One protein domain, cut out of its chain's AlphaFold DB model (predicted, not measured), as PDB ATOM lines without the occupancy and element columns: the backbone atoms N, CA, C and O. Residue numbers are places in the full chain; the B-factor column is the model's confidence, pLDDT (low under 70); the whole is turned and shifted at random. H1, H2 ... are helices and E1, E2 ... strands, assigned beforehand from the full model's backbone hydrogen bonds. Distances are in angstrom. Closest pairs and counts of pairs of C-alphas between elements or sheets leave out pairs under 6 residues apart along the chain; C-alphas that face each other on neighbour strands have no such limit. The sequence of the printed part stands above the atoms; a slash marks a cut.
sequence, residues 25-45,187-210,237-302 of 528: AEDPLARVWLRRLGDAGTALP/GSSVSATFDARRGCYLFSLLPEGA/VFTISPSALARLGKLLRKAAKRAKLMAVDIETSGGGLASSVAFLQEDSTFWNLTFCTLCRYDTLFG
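This is residues 25 to 45, 187 to 210 and 237 to 302 of the 528 residues of the protein "Pcif1 protein" of Symbiodinium natans (UniProt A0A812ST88). A long helix, H2, runs between the two ends of an elongated domain: at one end H4 packs across one face of a small antiparallel sheet, and at the other H3 folds back on the last residues of H2 and makes a corner with H1, Leu 273 of H3 meeting Gly 38 of H1. The sheet is a small wall of three strands, order E1, E2, E3, and its E1 to E2 hairpin reaches one extreme of the length. The printed part has 111 residues, with four named helices and three named strands along the chain as H1, E1, E2, E3, H2, H3, H4; the class is mixed, helices and strands. The whole is only just loose, close to compact, with a radius of gyration of the C-alphas of 16.0 A and spans of 49 by 30 by 26 A.

H1 takes residues 28 to 40, from C-alpha 28 at (3.876, -12.309, 27.376), over 18.9 A. E1 is residues 189 to 195, 19.0 A, and E2 residues 200 to 206, 18.8 A. E3 is residues 238 to 240. H2, residues 242 to 263, begins at C-alpha 242 at (28.559, -24.419, 9.495) and is 31.2 A long. H3 is residues 271 to 279, and H4 is residues 285 to 301, 23.9 A, ending at C-alpha 301 at (27.860, -33.432, 28.796).

E1 and E2 form an antiparallel hairpin, with N 191 and O 204 2.9 A apart, within hydrogen-bond range. E2 and E3 are antiparallel too, with N 203 and O 238 at 2.8 A. The sheet with H2 and H4 makes two layers, helices on one face of a sheet. H4 runs across the strands at a height over the sheet of 8.1 A, at 78 degrees to E1 on the local plane; the C-alphas of Phe 203 and Phe 291 are 6.3 A apart. H2 touches H4 with residues 245 to 252 alone, the closest C-alphas being those of Gly 249 and Phe 286, 7.0 A, at a steep tilt of 61 degrees. With residues 256 to 263 alone, H2 touches H3 as a helical hairpin, closest at Ala 259 and Val 277, C-alphas 6.4 A apart. H1 touches H3, about perpendicular at 87 degrees, with the C-alphas of Gly 38 and Leu 273 at 3.8 A. H1 and H4 are apart. In H1, H2, H3 and H4 every O i to N i+4 pair is within hydrogen-bond range.

The C-alphas of Arg 197 and Thr 268 are the two farthest apart, 51.3 A. Residues 46 to 186 and 211 to 236 are not printed; the gaps are 15.8 A from C-alpha 45 to 187 and 15.1 A from C-alpha 210 to 237. Of the links printed whole, H2 to H3 is short and the other three are tight. The mean pLDDT of the printed part is 89.4; residues 25 to 26, 209 and 264 to 270 are under 70.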
ATOM      1  N   ALA A  25       4.712  -5.443  22.347       48.88
ATOM      2  CA  ALA A  25       4.377  -5.121  23.735       48.88
ATOM      3  C   ALA A  25       3.329  -6.077  24.349       48.88
ATOM      4  O   ALA A  25       3.277  -6.243  25.570       48.88
ATOM      5  N   GLU A  26       2.515  -6.741  23.520       66.81
ATOM      6  CA  GLU A  26       1.448  -7.634  23.990       66.81
ATOM      7  C   GLU A  26       1.908  -9.076  24.255       66.81
ATOM      8  O   GLU A  26       1.318  -9.728  25.117       66.81
ATOM      9  N   ASP A  27       2.975  -9.557  23.607       84.31
ATOM     10  CA  ASP A  27       3.491 -10.930  23.760       84.31
ATOM     11  C   ASP A  27       4.045 -11.173  25.188       84.31
ATOM     12  O   ASP A  27       5.068 -10.587  25.563       84.31
ATOM     13  N   PRO A  28       3.406 -12.020  26.021       86.88
ATOM     14  CA  PRO A  28       3.876 -12.309  27.376       86.88
ATOM     15  C   PRO A  28       5.273 -12.944  27.408       86.88
ATOM     16  O   PRO A  28       6.067 -12.612  28.288       86.88
ATOM     17  N   LEU A  29       5.614 -13.780  26.418       90.44
ATOM     18  CA  LEU A  29       6.927 -14.430  26.338       90.44
ATOM     19  C   LEU A  29       8.033 -13.407  26.044       90.44
ATOM     20  O   LEU A  29       9.152 -13.539  26.537       90.44
ATOM     21  N   ALA A  30       7.716 -12.336  25.307       89.31
ATOM     22  CA  ALA A  30       8.615 -11.194  25.114       89.31
ATOM     23  C   ALA A  30       9.065 -10.573  26.431       89.31
ATOM     24  O   ALA A  30      10.230 -10.216  26.588       89.31
ATOM     25  N   ARG A  31       8.112 -10.408  27.353       88.06
ATOM     26  CA  ARG A  31       8.330  -9.734  28.632       88.06
ATOM     27  C   ARG A  31       9.157 -10.592  29.575       88.06
ATOM     28  O   ARG A  31      10.035 -10.053  30.244       88.06
ATOM     29  N   VAL A  32       8.920 -11.906  29.581       91.38
ATOM     30  CA  VAL A  32       9.776 -12.868  30.291       91.38
ATOM     31  C   VAL A  32      11.202 -12.780  29.754       91.38
ATOM     32  O   VAL A  32      12.125 -12.501  30.515       91.38
ATOM     33  N   TRP A  33      11.373 -12.899  28.434       94.31
ATOM     34  CA  TRP A  33      12.687 -12.815  27.796       94.31
ATOM     35  C   TRP A  33      13.432 -11.512  28.120       94.31
ATOM     36  O   TRP A  33      14.601 -11.549  28.488       94.31
ATOM     37  N   LEU A  34      12.766 -10.356  28.023       91.88
ATOM     38  CA  LEU A  34      13.388  -9.063  28.322       91.88
ATOM     39  C   LEU A  34      13.863  -8.948  29.766       91.88
ATOM     40  O   LEU A  34      14.927  -8.384  30.009       91.88
ATOM     41  N   ARG A  35      13.071  -9.453  30.717       91.31
ATOM     42  CA  ARG A  35      13.460  -9.460  32.128       91.31
ATOM     43  C   ARG A  35      14.745 -10.261  32.310       91.31
ATOM     44  O   ARG A  35      15.706  -9.727  32.847       91.31
ATOM     45  N   ARG A  36      14.789 -11.475  31.752       92.94
ATOM     46  CA  ARG A  36      15.972 -12.347  31.789       92.94
ATOM     47  C   ARG A  36      17.185 -11.711  31.124       92.94
ATOM     48  O   ARG A  36      18.288 -11.795  31.649       92.94
ATOM     49  N   LEU A  37      16.981 -11.025  30.000       94.69
ATOM     50  CA  LEU A  37      18.056 -10.303  29.328       94.69
ATOM     51  C   LEU A  37      18.590  -9.170  30.214       94.69
ATOM     52  O   LEU A  37      19.793  -8.928  30.235       94.69
ATOM     53  N   GLY A  38      17.712  -8.487  30.950       93.00
ATOM     54  CA  GLY A  38      18.095  -7.492  31.948       93.00
ATOM     55  C   GLY A  38      18.909  -8.085  33.097       93.00
ATOM     56  O   GLY A  38      19.940  -7.520  33.453       93.00
ATOM     57  N   ASP A  39      18.485  -9.234  33.624       91.69
ATOM     58  CA  ASP A  39      19.177  -9.936  34.711       91.69
ATOM     59  C   ASP A  39      20.584 -10.388  34.277       91.69
ATOM     60  O   ASP A  39      21.561 -10.136  34.987       91.69
ATOM     61  N   ALA A  40      20.720 -10.950  33.070       92.50
ATOM     62  CA  ALA A  40      22.008 -11.371  32.506       92.50
ATOM     63  C   ALA A  40      22.999 -10.210  32.306       92.50
ATOM     64  O   ALA A  40      24.212 -10.401  32.338       92.50
ATOM     65  N   GLY A  41      22.509  -8.975  32.177       89.12
ATOM     66  CA  GLY A  41      23.361  -7.793  32.050       89.12
ATOM     67  C   GLY A  41      24.114  -7.412  33.322       89.12
ATOM     68  O   GLY A  41      24.966  -6.525  33.287       89.12
ATOM     69  N   THR A  42      23.810  -8.066  34.447       86.56
ATOM     70  CA  THR A  42      24.556  -7.914  35.704       86.56
ATOM     71  C   THR A  42      25.817  -8.782  35.759       86.56
ATOM     72  O   THR A  42      26.728  -8.470  36.523       86.56
ATOM     73  N   ALA A  43      25.891  -9.833  34.935       89.56
ATOM     74  CA  ALA A  43      27.012 -10.764  34.857       89.56
ATOM     75  C   ALA A  43      27.117 -11.323  33.428       89.56
ATOM     76  O   ALA A  43      26.580 -12.385  33.118       89.56
ATOM     77  N   LEU A  44      27.790 -10.578  32.547       93.56
ATOM     78  CA  LEU A  44      27.925 -10.955  31.140       93.56
ATOM     79  C   LEU A  44      28.789 -12.223  30.973       93.56
ATOM     80  O   LEU A  44      29.782 -12.382  31.691       93.56
ATOM     81  N   PRO A  45      28.468 -13.110  30.011       94.56
ATOM     82  CA  PRO A  45      29.277 -14.294  29.742       94.56
ATOM     83  C   PRO A  45      30.706 -13.947  29.306       94.56
ATOM     84  O   PRO A  45      30.911 -13.080  28.459       94.56
ATOM     85  N   GLY A 187      43.498 -10.115  28.251       74.94
ATOM     86  CA  GLY A 187      44.443 -10.714  27.320       74.94
ATOM     87  C   GLY A 187      43.927 -11.894  26.501       74.94
ATOM     88  O   GLY A 187      44.516 -12.236  25.481       74.94
ATOM     89  N   SER A 188      42.838 -12.546  26.908       85.19
ATOM     90  CA  SER A 188      42.386 -13.762  26.221       85.19
ATOM     91  C   SER A 188      41.476 -13.435  25.037       85.19
ATOM     92  O   SER A 188      40.614 -12.565  25.132       85.19
ATOM     93  N   SER A 189      41.624 -14.158  23.926       91.69
ATOM     94  CA  SER A 189      40.771 -13.986  22.742       91.69
ATOM     95  C   SER A 189      40.246 -15.319  22.220       91.69
ATOM     96  O   SER A 189      40.918 -16.346  22.293       91.69
ATOM     97  N   VAL A 190      39.018 -15.316  21.701       94.69
ATOM     98  CA  VAL A 190      38.438 -16.494  21.051       94.69
ATOM     99  C   VAL A 190      38.916 -16.554  19.607       94.69
ATOM    100  O   VAL A 190      38.766 -15.593  18.855       94.69
ATOM    101  N   SER A 191      39.438 -17.710  19.209       94.75
ATOM    102  CA  SER A 191      39.733 -18.038  17.820       94.75
ATOM    103  C   SER A 191      38.686 -18.993  17.261       94.75
ATOM    104  O   SER A 191      38.252 -19.914  17.953       94.75
ATOM    105  N   ALA A 192      38.311 -18.784  15.999       95.75
ATOM    106  CA  ALA A 192      37.445 -19.667  15.232       95.75
ATOM    107  C   ALA A 192      38.108 -19.975  13.884       95.75
ATOM    108  O   ALA A 192      38.315 -19.077  13.067       95.75
ATOM    109  N   THR A 193      38.427 -21.244  13.640       95.88
ATOM    110  CA  THR A 193      39.142 -21.682  12.429       95.88
ATOM    111  C   THR A 193      38.320 -22.732  11.698       95.88
ATOM    112  O   THR A 193      37.809 -23.653  12.325       95.88
ATOM    113  N   PHE A 194      38.163 -22.614  10.380       95.75
ATOM    114  CA  PHE A 194      37.445 -23.626   9.606       95.75
ATOM    115  C   PHE A 194      38.370 -24.798   9.261       95.75
ATOM    116  O   PHE A 194      39.372 -24.618   8.569       95.75
ATOM    117  N   ASP A 195      38.014 -25.998   9.709       93.56
ATOM    118  CA  ASP A 195      38.663 -27.239   9.305       93.56
ATOM    119  C   ASP A 195      37.954 -27.794   8.065       93.56
ATOM    120  O   ASP A 195      36.895 -28.422   8.142       93.56
ATOM    121  N   ALA A 196      38.563 -27.570   6.901       91.81
ATOM    122  CA  ALA A 196      38.028 -28.034   5.625       91.81
ATOM    123  C   ALA A 196      37.975 -29.566   5.501       91.81
ATOM    124  O   ALA A 196      37.160 -30.070   4.731       91.81
ATOM    125  N   ARG A 197      38.810 -30.313   6.242       89.62
ATOM    126  CA  ARG A 197      38.797 -31.785   6.219       89.62
ATOM    127  C   ARG A 197      37.596 -32.321   6.988       89.62
ATOM    128  O   ARG A 197      36.937 -33.243   6.519       89.62
ATOM    129  N   ARG A 198      37.313 -31.737   8.156       87.25
ATOM    130  CA  ARG A 198      36.186 -32.129   9.022       87.25
ATOM    131  C   ARG A 198      34.863 -31.453   8.638       87.25
ATOM    132  O   ARG A 198      33.808 -31.870   9.108       87.25
ATOM    133  N   GLY A 199      34.909 -30.410   7.806       92.38
ATOM    134  CA  GLY A 199      33.732 -29.639   7.408       92.38
ATOM    135  C   GLY A 199      33.086 -28.896   8.581       92.38
ATOM    136  O   GLY A 199      31.867 -28.734   8.605       92.38
ATOM    137  N   CYS A 200      33.875 -28.475   9.573       95.12
ATOM    138  CA  CYS A 200      33.393 -27.821  10.788       95.12
ATOM    139  C   CYS A 200      34.307 -26.666  11.219       95.12
ATOM    140  O   CYS A 200      35.431 -26.524  10.742       95.12
ATOM    141  N   TYR A 201      33.808 -25.811  12.108       96.88
ATOM    142  CA  TYR A 201      34.598 -24.776  12.763       96.88
ATOM    143  C   TYR A 201      35.154 -25.288  14.088       96.88
ATOM    144  O   TYR A 201      34.459 -25.969  14.844       96.88
ATOM    145  N   LEU A 202      36.398 -24.908  14.354       95.88
ATOM    146  CA  LEU A 202      37.178 -25.192  15.547       95.88
ATOM    147  C   LEU A 202      37.292 -23.916  16.382       95.88
ATOM    148  O   LEU A 202      37.794 -22.906  15.890       95.88
ATOM    149  N   PHE A 203      36.820 -23.968  17.624       96.12
ATOM    150  CA  PHE A 203      36.811 -22.851  18.563       96.12
ATOM    151  C   PHE A 203      37.779 -23.100  19.712       96.12
ATOM    152  O   PHE A 203      37.681 -24.128  20.376       96.12
ATOM    153  N   SER A 204      38.649 -22.132  19.991       95.00
ATOM    154  CA  SER A 204      39.622 -22.212  21.085       95.00
ATOM    155  C   SER A 204      39.805 -20.863  21.763       95.00
ATOM    156  O   SER A 204      39.628 -19.815  21.141       95.00
ATOM    157  N   LEU A 205      40.190 -20.896  23.037       93.62
ATOM    158  CA  LEU A 205      40.588 -19.711  23.788       93.62
ATOM    159  C   LEU A 205      42.110 -19.558  23.703       93.62
ATOM    160  O   LEU A 205      42.849 -20.435  24.147       93.62
ATOM    161  N   LEU A 206      42.574 -18.460  23.113       89.44
ATOM    162  CA  LEU A 206      43.991 -18.145  22.978       89.44
ATOM    163  C   LEU A 206      44.432 -17.187  24.095       89.44
ATOM    164  O   LEU A 206      43.753 -16.180  24.323       89.44
ATOM    165  N   PRO A 207      45.575 -17.451  24.756       83.81
ATOM    166  CA  PRO A 207      46.230 -16.473  25.619       83.81
ATOM    167  C   PRO A 207      46.666 -15.225  24.840       83.81
ATOM    168  O   PRO A 207      46.855 -15.271  23.621       83.81
ATOM    169  N   GLU A 208      46.900 -14.122  25.551       76.50
ATOM    170  CA  GLU A 208      47.356 -12.866  24.943       76.50
ATOM    171  C   GLU A 208      48.659 -13.053  24.166       76.50
ATOM    172  O   GLU A 208      49.628 -13.618  24.672       76.50
ATOM    173  N   GLY A 209      48.685 -12.583  22.916       67.69
ATOM    174  CA  GLY A 209      49.868 -12.655  22.056       67.69
ATOM    175  C   GLY A 209      50.176 -14.040  21.471       67.69
ATOM    176  O   GLY A 209      51.137 -14.160  20.710       67.69
ATOM    177  N   ALA A 210      49.379 -15.074  21.764       70.38
ATOM    178  CA  ALA A 210      49.522 -16.374  21.117       70.38
ATOM    179  C   ALA A 210      48.965 -16.325  19.681       70.38
ATOM    180  O   ALA A 210      47.792 -16.027  19.463       70.38
ATOM    181  N   VAL A 237      39.732 -27.562  21.937       90.88
ATOM    182  CA  VAL A 237      39.046 -27.207  20.695       90.88
ATOM    183  C   VAL A 237      37.601 -27.686  20.749       90.88
ATOM    184  O   VAL A 237      37.334 -28.884  20.839       90.88
ATOM    185  N   PHE A 238      36.658 -26.759  20.612       93.56
ATOM    186  CA  PHE A 238      35.244 -27.076  20.441       93.56
ATOM    187  C   PHE A 238      34.867 -27.101  18.964       93.56
ATOM    188  O   PHE A 238      35.341 -26.289  18.173       93.56
ATOM    189  N   THR A 239      33.989 -28.029  18.587       93.69
ATOM    190  CA  THR A 239      33.550 -28.210  17.200       93.69
ATOM    191  C   THR A 239      32.110 -27.757  17.010       93.69
ATOM    192  O   THR A 239      31.243 -28.034  17.842       93.69
ATOM    193  N   ILE A 240      31.843 -27.087  15.892       96.06
ATOM    194  CA  ILE A 240      30.488 -26.725  15.466       96.06
ATOM    195  C   ILE A 240      30.377 -26.772  13.943       96.06
ATOM    196  O   ILE A 240      31.284 -26.356  13.219       96.06
ATOM    197  N   SER A 241      29.260 -27.277  13.435       96.69
ATOM    198  CA  SER A 241      29.000 -27.315  12.004       96.69
ATOM    199  C   SER A 241      28.707 -25.916  11.443       96.69
ATOM    200  O   SER A 241      28.218 -25.042  12.172       96.69
ATOM    201  N   PRO A 242      28.947 -25.669  10.142       97.56
ATOM    202  CA  PRO A 242      28.559 -24.419   9.495       97.56
ATOM    203  C   PRO A 242      27.073 -24.089   9.671       97.56
ATOM    204  O   PRO A 242      26.729 -22.940   9.958       97.56
ATOM    205  N   SER A 243      26.188 -25.086   9.556       96.00
ATOM    206  CA  SER A 243      24.744 -24.872   9.698       96.00
ATOM    207  C   SER A 243      24.341 -24.510  11.132       96.00
ATOM    208  O   SER A 243      23.517 -23.611  11.332       96.00
ATOM    209  N   ALA A 244      24.945 -25.146  12.141       96.75
ATOM    210  CA  ALA A 244      24.714 -24.810  13.544       96.75
ATOM    211  C   ALA A 244      25.281 -23.426  13.908       96.75
ATOM    212  O   ALA A 244      24.604 -22.635  14.567       96.75
ATOM    213  N   LEU A 245      26.465 -23.066  13.400       98.06
ATOM    214  CA  LEU A 245      27.035 -21.727  13.582       98.06
ATOM    215  C   LEU A 245      26.142 -20.644  12.950       98.06
ATOM    216  O   LEU A 245      25.856 -19.614  13.566       98.06
ATOM    217  N   ALA A 246      25.630 -20.896  11.741       97.75
ATOM    218  CA  ALA A 246      24.689 -20.002  11.070       97.75
ATOM    219  C   ALA A 246      23.369 -19.852  11.847       97.75
ATOM    220  O   ALA A 246      22.812 -18.748  11.911       97.75
ATOM    221  N   ARG A 247      22.879 -20.935  12.470       97.25
ATOM    222  CA  ARG A 247      21.715 -20.917  13.371       97.25
ATOM    223  C   ARG A 247      21.957 -19.987  14.559       97.25
ATOM    224  O   ARG A 247      21.148 -19.080  14.758       97.25
ATOM    225  N   LEU A 248      23.071 -20.137  15.280       98.25
ATOM    226  CA  LEU A 248      23.425 -19.250  16.399       98.25
ATOM    227  C   LEU A 248      23.483 -17.781  15.955       98.25
ATOM    228  O   LEU A 248      22.893 -16.910  16.594       98.25
ATOM    229  N   GLY A 249      24.091 -17.500  14.797       98.00
ATOM    230  CA  GLY A 249      24.146 -16.143  14.245       98.00
ATOM    231  C   GLY A 249      22.772 -15.577  13.859       98.00
ATOM    232  O   GLY A 249      22.532 -14.369  13.944       98.00
ATOM    233  N   LYS A 250      21.824 -16.418  13.428       97.88
ATOM    234  CA  LYS A 250      20.430 -16.012  13.174       97.88
ATOM    235  C   LYS A 250      19.695 -15.703  14.480       97.88
ATOM    236  O   LYS A 250      19.016 -14.676  14.547       97.88
ATOM    237  N   LEU A 251      19.848 -16.553  15.495       97.69
ATOM    238  CA  LEU A 251      19.251 -16.375  16.821       97.69
ATOM    239  C   LEU A 251      19.745 -15.087  17.489       97.69
ATOM    240  O   LEU A 251      18.925 -14.242  17.851       97.69
ATOM    241  N   LEU A 252      21.063 -14.870  17.524       97.56
ATOM    242  CA  LEU A 252      21.669 -13.673  18.109       97.56
ATOM    243  C   LEU A 252      21.186 -12.390  17.421       97.56
ATOM    244  O   LEU A 252      20.771 -11.441  18.079       97.56
ATOM    245  N   ARG A 253      21.148 -12.362  16.080       96.75
ATOM    246  CA  ARG A 253      20.631 -11.196  15.336       96.75
ATOM    247  C   ARG A 253      19.154 -10.926  15.622       96.75
ATOM    248  O   ARG A 253      18.752  -9.764  15.703       96.75
ATOM    249  N   LYS A 254      18.333 -11.975  15.768       95.19
ATOM    250  CA  LYS A 254      16.912 -11.850  16.134       95.19
ATOM    251  C   LYS A 254      16.773 -11.266  17.544       95.19
ATOM    252  O   LYS A 254      16.001 -10.321  17.716       95.19
ATOM    253  N   ALA A 255      17.547 -11.773  18.503       94.62
ATOM    254  CA  ALA A 255      17.599 -11.284  19.877       94.62
ATOM    255  C   ALA A 255      18.060  -9.819  19.943       94.62
ATOM    256  O   ALA A 255      17.326  -8.978  20.452       94.62
ATOM    257  N   ALA A 256      19.188  -9.470  19.319       94.50
ATOM    258  CA  ALA A 256      19.713  -8.103  19.277       94.50
ATOM    259  C   ALA A 256      18.732  -7.109  18.637       94.50
ATOM    260  O   ALA A 256      18.491  -6.024  19.170       94.50
ATOM    261  N   LYS A 257      18.094  -7.490  17.520       93.44
ATOM    262  CA  LYS A 257      17.059  -6.662  16.885       93.44
ATOM    263  C   LYS A 257      15.873  -6.432  17.822       93.44
ATOM    264  O   LYS A 257      15.383  -5.309  17.902       93.44
ATOM    265  N   ARG A 258      15.406  -7.478  18.511       90.81
ATOM    266  CA  ARG A 258      14.291  -7.387  19.461       90.81
ATOM    267  C   ARG A 258      14.657  -6.516  20.663       90.81
ATOM    268  O   ARG A 258      13.892  -5.618  20.991       90.81
ATOM    269  N   ALA A 259      15.838  -6.720  21.243       90.50
ATOM    270  CA  ALA A 259      16.345  -5.939  22.367       90.50
ATOM    271  C   ALA A 259      16.412  -4.451  22.005       90.50
ATOM    272  O   ALA A 259      15.881  -3.618  22.728       90.50
ATOM    273  N   LYS A 260      16.960  -4.119  20.828       88.50
ATOM    274  CA  LYS A 260      17.037  -2.738  20.334       88.50
ATOM    275  C   LYS A 260      15.666  -2.097  20.127       88.50
ATOM    276  O   LYS A 260      15.512  -0.919  20.418       88.50
ATOM    277  N   LEU A 261      14.693  -2.840  19.596       86.19
ATOM    278  CA  LEU A 261      13.334  -2.323  19.405       86.19
ATOM    279  C   LEU A 261      12.659  -2.021  20.742       86.19
ATOM    280  O   LEU A 261      11.993  -1.004  20.857       86.19
ATOM    281  N   MET A 262      12.855  -2.883  21.737       80.62
ATOM    282  CA  MET A 262      12.193  -2.749  23.032       80.62
ATOM    283  C   MET A 262      12.939  -1.811  23.991       80.62
ATOM    284  O   MET A 262      12.310  -1.230  24.861       80.62
ATOM    285  N   ALA A 263      14.247  -1.598  23.819       74.62
ATOM    286  CA  ALA A 263      15.031  -0.659  24.627       74.62
ATOM    287  C   ALA A 263      14.639   0.815  24.408       74.62
ATOM    288  O   ALA A 263      14.870   1.636  25.287       74.62
ATOM    289  N   VAL A 264      14.022   1.150  23.266       65.62
ATOM    290  CA  VAL A 264      13.521   2.508  22.973       65.62
ATOM    291  C   VAL A 264      12.368   2.903  23.904       65.62
ATOM    292  O   VAL A 264      12.205   4.082  24.199       65.62
ATOM    293  N   ASP A 265      11.616   1.927  24.417       62.97
ATOM    294  CA  ASP A 265      10.449   2.173  25.269       62.97
ATOM    295  C   ASP A 265      10.787   2.198  26.767       62.97
ATOM    296  O   ASP A 265       9.929   2.514  27.593       62.97
ATOM    297  N   ILE A 266      12.026   1.861  27.144       58.28
ATOM    298  CA  ILE A 266      12.396   1.632  28.541       58.28
ATOM    299  C   ILE A 266      13.585   2.509  28.953       58.28
ATOM    300  O   ILE A 266      14.615   2.036  29.419       58.28
ATOM    301  N   GLU A 267      13.404   3.831  28.879       51.19
ATOM    302  CA  GLU A 267      14.291   4.812  29.540       51.19
ATOM    303  C   GLU A 267      14.244   4.720  31.088       51.19
ATOM    304  O   GLU A 267      14.926   5.464  31.787       51.19
ATOM    305  N   THR A 268      13.455   3.793  31.647       54.28
ATOM    306  CA  THR A 268      13.239   3.608  33.095       54.28
ATOM    307  C   THR A 268      13.688   2.247  33.651       54.28
ATOM    308  O   THR A 268      13.579   2.024  34.856       54.28
ATOM    309  N   SER A 269      14.210   1.326  32.830       54.19
ATOM    310  CA  SER A 269      14.697   0.019  33.305       54.19
ATOM    311  C   SER A 269      16.114   0.125  33.848       54.19
ATOM    312  O   SER A 269      16.958   0.781  33.245       54.19
ATOM    313  N   GLY A 270      16.377  -0.549  34.970       64.75
ATOM    314  CA  GLY A 270      17.682  -0.576  35.635       64.75
ATOM    315  C   GLY A 270      18.853  -0.971  34.722       64.75
ATOM    316  O   GLY A 270      18.671  -1.540  33.647       64.75
ATOM    317  N   GLY A 271      20.077  -0.683  35.181       79.19
ATOM    318  CA  GLY A 271      21.300  -0.731  34.365       79.19
ATOM    319  C   GLY A 271      21.604  -2.052  33.644       79.19
ATOM    320  O   GLY A 271      22.281  -2.021  32.623       79.19
ATOM    321  N   GLY A 272      21.072  -3.191  34.100       88.81
ATOM    322  CA  GLY A 272      21.330  -4.502  33.491       88.81
ATOM    323  C   GLY A 272      20.888  -4.611  32.025       88.81
ATOM    324  O   GLY A 272      21.673  -5.020  31.174       88.81
ATOM    325  N   LEU A 273      19.675  -4.166  31.670       90.25
ATOM    326  CA  LEU A 273      19.205  -4.278  30.278       90.25
ATOM    327  C   LEU A 273      20.055  -3.436  29.315       90.25
ATOM    328  O   LEU A 273      20.352  -3.883  28.208       90.25
ATOM    329  N   ALA A 274      20.476  -2.245  29.745       89.62
ATOM    330  CA  ALA A 274      21.365  -1.393  28.963       89.62
ATOM    331  C   ALA A 274      22.722  -2.075  28.720       89.62
ATOM    332  O   ALA A 274      23.191  -2.082  27.582       89.62
ATOM    333  N   SER A 275      23.301  -2.709  29.748       92.62
ATOM    334  CA  SER A 275      24.535  -3.496  29.622       92.62
ATOM    335  C   SER A 275      24.388  -4.642  28.622       92.62
ATOM    336  O   SER A 275      25.217  -4.776  27.728       92.62
ATOM    337  N   SER A 276      23.305  -5.421  28.695       94.44
ATOM    338  CA  SER A 276      23.050  -6.510  27.742       94.44
ATOM    339  C   SER A 276      22.880  -6.016  26.307       94.44
ATOM    340  O   SER A 276      23.360  -6.645  25.366       94.44
ATOM    341  N   VAL A 277      22.203  -4.881  26.112       93.06
ATOM    342  CA  VAL A 277      22.033  -4.274  24.785       93.06
ATOM    343  C   VAL A 277      23.363  -3.764  24.233       93.06
ATOM    344  O   VAL A 277      23.600  -3.926  23.038       93.06
ATOM    345  N   ALA A 278      24.208  -3.159  25.072       93.00
ATOM    346  CA  ALA A 278      25.544  -2.719  24.682       93.00
ATOM    347  C   ALA A 278      26.425  -3.915  24.305       93.00
ATOM    348  O   ALA A 278      26.985  -3.934  23.212       93.00
ATOM    349  N   PHE A 279      26.434  -4.956  25.137       95.19
ATOM    350  CA  PHE A 279      27.155  -6.199  24.880       95.19
ATOM    351  C   PHE A 279      26.753  -6.832  23.541       95.19
ATOM    352  O   PHE A 279      27.603  -7.178  22.731       95.19
ATOM    353  N   LEU A 280      25.454  -6.899  23.227       95.38
ATOM    354  CA  LEU A 280      24.952  -7.413  21.941       95.38
ATOM    355  C   LEU A 280      25.404  -6.613  20.702       95.38
ATOM    356  O   LEU A 280      25.183  -7.074  19.580       95.38
ATOM    357  N   GLN A 281      25.978  -5.420  20.878       92.44
ATOM    358  CA  GLN A 281      26.473  -4.564  19.797       92.44
ATOM    359  C   GLN A 281      27.986  -4.668  19.581       92.44
ATOM    360  O   GLN A 281      28.472  -4.134  18.587       92.44
ATOM    361  N   GLU A 282      28.723  -5.330  20.473       94.44
ATOM    362  CA  GLU A 282      30.167  -5.508  20.327       94.44
ATOM    363  C   GLU A 282      30.496  -6.538  19.235       94.44
ATOM    364  O   GLU A 282      29.845  -7.581  19.112       94.44
ATOM    365  N   ASP A 283      31.555  -6.278  18.464       92.56
ATOM    366  CA  ASP A 283      31.963  -7.130  17.338       92.56
ATOM    367  C   ASP A 283      32.393  -8.542  17.784       92.56
ATOM    368  O   ASP A 283      32.198  -9.526  17.064       92.56
ATOM    369  N   SER A 284      32.951  -8.665  18.992       94.31
ATOM    370  CA  SER A 284      33.408  -9.932  19.576       94.31
ATOM    371  C   SER A 284      32.283 -10.794  20.146       94.31
ATOM    372  O   SER A 284      32.479 -11.995  20.342       94.31
ATOM    373  N   THR A 285      31.101 -10.227  20.402       95.62
ATOM    374  CA  THR A 285      30.041 -10.893  21.176       95.62
ATOM    375  C   THR A 285      29.567 -12.189  20.548       95.62
ATOM    376  O   THR A 285      29.367 -13.173  21.254       95.62
ATOM    377  N   PHE A 286      29.441 -12.240  19.221       97.94
ATOM    378  CA  PHE A 286      29.038 -13.473  18.548       97.94
ATOM    379  C   PHE A 286      30.022 -14.623  18.802       97.94
ATOM    380  O   PHE A 286      29.598 -15.739  19.115       97.94
ATOM    381  N   TRP A 287      31.323 -14.355  18.699       97.31
ATOM    382  CA  TRP A 287      32.368 -15.362  18.877       97.31
ATOM    383  C   TRP A 287      32.501 -15.776  20.339       97.31
ATOM    384  O   TRP A 287      32.539 -16.973  20.626       97.31
ATOM    385  N   ASN A 288      32.471 -14.805  21.255       96.88
ATOM    386  CA  ASN A 288      32.523 -15.055  22.692       96.88
ATOM    387  C   ASN A 288      31.329 -15.894  23.151       96.88
ATOM    388  O   ASN A 288      31.524 -16.925  23.783       96.88
ATOM    389  N   LEU A 289      30.104 -15.515  22.774       98.25
ATOM    390  CA  LEU A 289      28.909 -16.282  23.121       98.25
ATOM    391  C   LEU A 289      28.925 -17.681  22.507       98.25
ATOM    392  O   LEU A 289      28.571 -18.636  23.185       98.25
ATOM    393  N   THR A 290      29.370 -17.824  21.255       98.44
ATOM    394  CA  THR A 290      29.469 -19.145  20.618       98.44
ATOM    395  C   THR A 290      30.456 -20.044  21.360       98.44
ATOM    396  O   THR A 290      30.114 -21.183  21.675       98.44
ATOM    397  N   PHE A 291      31.648 -19.534  21.692       97.88
ATOM    398  CA  PHE A 291      32.615 -20.263  22.510       97.88
ATOM    399  C   PHE A 291      32.014 -20.640  23.864       97.88
ATOM    400  O   PHE A 291      32.069 -21.805  24.249       97.88
ATOM    401  N   CYS A 292      31.395 -19.682  24.558       97.94
ATOM    402  CA  CYS A 292      30.797 -19.919  25.864       97.94
ATOM    403  C   CYS A 292      29.716 -21.002  25.805       97.94
ATOM    404  O   CYS A 292      29.709 -21.898  26.643       97.94
ATOM    405  N   THR A 293      28.834 -20.965  24.802       98.00
ATOM    406  CA  THR A 293      27.790 -21.978  24.600       98.00
ATOM    407  C   THR A 293      28.406 -23.346  24.347       98.00
ATOM    408  O   THR A 293      28.046 -24.306  25.024       98.00
ATOM    409  N   LEU A 294      29.362 -23.455  23.424       96.69
ATOM    410  CA  LEU A 294      30.013 -24.733  23.139       96.69
ATOM    411  C   LEU A 294      30.738 -25.283  24.372       96.69
ATOM    412  O   LEU A 294      30.533 -26.442  24.718       96.69
ATOM    413  N   CYS A 295      31.502 -24.444  25.072       96.12
ATOM    414  CA  CYS A 295      32.214 -24.809  26.291       96.12
ATOM    415  C   CYS A 295      31.247 -25.255  27.392       96.12
ATOM    416  O   CYS A 295      31.441 -26.315  27.982       96.12
ATOM    417  N   ARG A 296      30.173 -24.500  27.651       96.06
ATOM    418  CA  ARG A 296      29.184 -24.804  28.695       96.06
ATOM    419  C   ARG A 296      28.461 -26.124  28.435       96.06
ATOM    420  O   ARG A 296      28.374 -26.954  29.339       96.06
ATOM    421  N   TYR A 297      27.954 -26.327  27.218       94.81
ATOM    422  CA  TYR A 297      27.240 -27.556  26.863       94.81
ATOM    423  C   TYR A 297      28.189 -28.763  26.800       94.81
ATOM    424  O   TYR A 297      27.835 -29.820  27.314       94.81
ATOM    425  N   ASP A 298      29.414 -28.613  26.277       92.62
ATOM    426  CA  ASP A 298      30.451 -29.659  26.350       92.62
ATOM    427  C   ASP A 298      30.794 -30.013  27.803       92.62
ATOM    428  O   ASP A 298      30.880 -31.184  28.152       92.62
ATOM    429  N   THR A 299      30.890 -29.014  28.683       93.69
ATOM    430  CA  THR A 299      31.156 -29.223  30.113       93.69
ATOM    431  C   THR A 299      30.023 -29.985  30.804       93.69
ATOM    432  O   THR A 299      30.297 -30.882  31.597       93.69
ATOM    433  N   LEU A 300      28.760 -29.647  30.508       92.56
ATOM    434  CA  LEU A 300      27.590 -30.347  31.051       92.56
ATOM    435  C   LEU A 300      27.550 -31.815  30.612       92.56
ATOM    436  O   LEU A 300      27.155 -32.678  31.392       92.56
ATOM    437  N   PHE A 301      27.899 -32.085  29.356       89.50
ATOM    438  CA  PHE A 301      27.860 -33.432  28.796       89.50
ATOM    439  C   PHE A 301      29.098 -34.251  29.149       89.50
ATOM    440  O   PHE A 301      28.992 -35.463  29.292       89.50
ATOM    441  N   GLY A 302      30.244 -33.611  29.337       86.12
ATOM    442  CA  GLY A 302      31.524 -34.264  29.550       86.12
ATOM    443  C   GLY A 302      32.291 -34.520  28.245       86.12
ATOM    444  O   GLY A 302      31.735 -34.464  27.147       86.12
TER     445      GLY A 302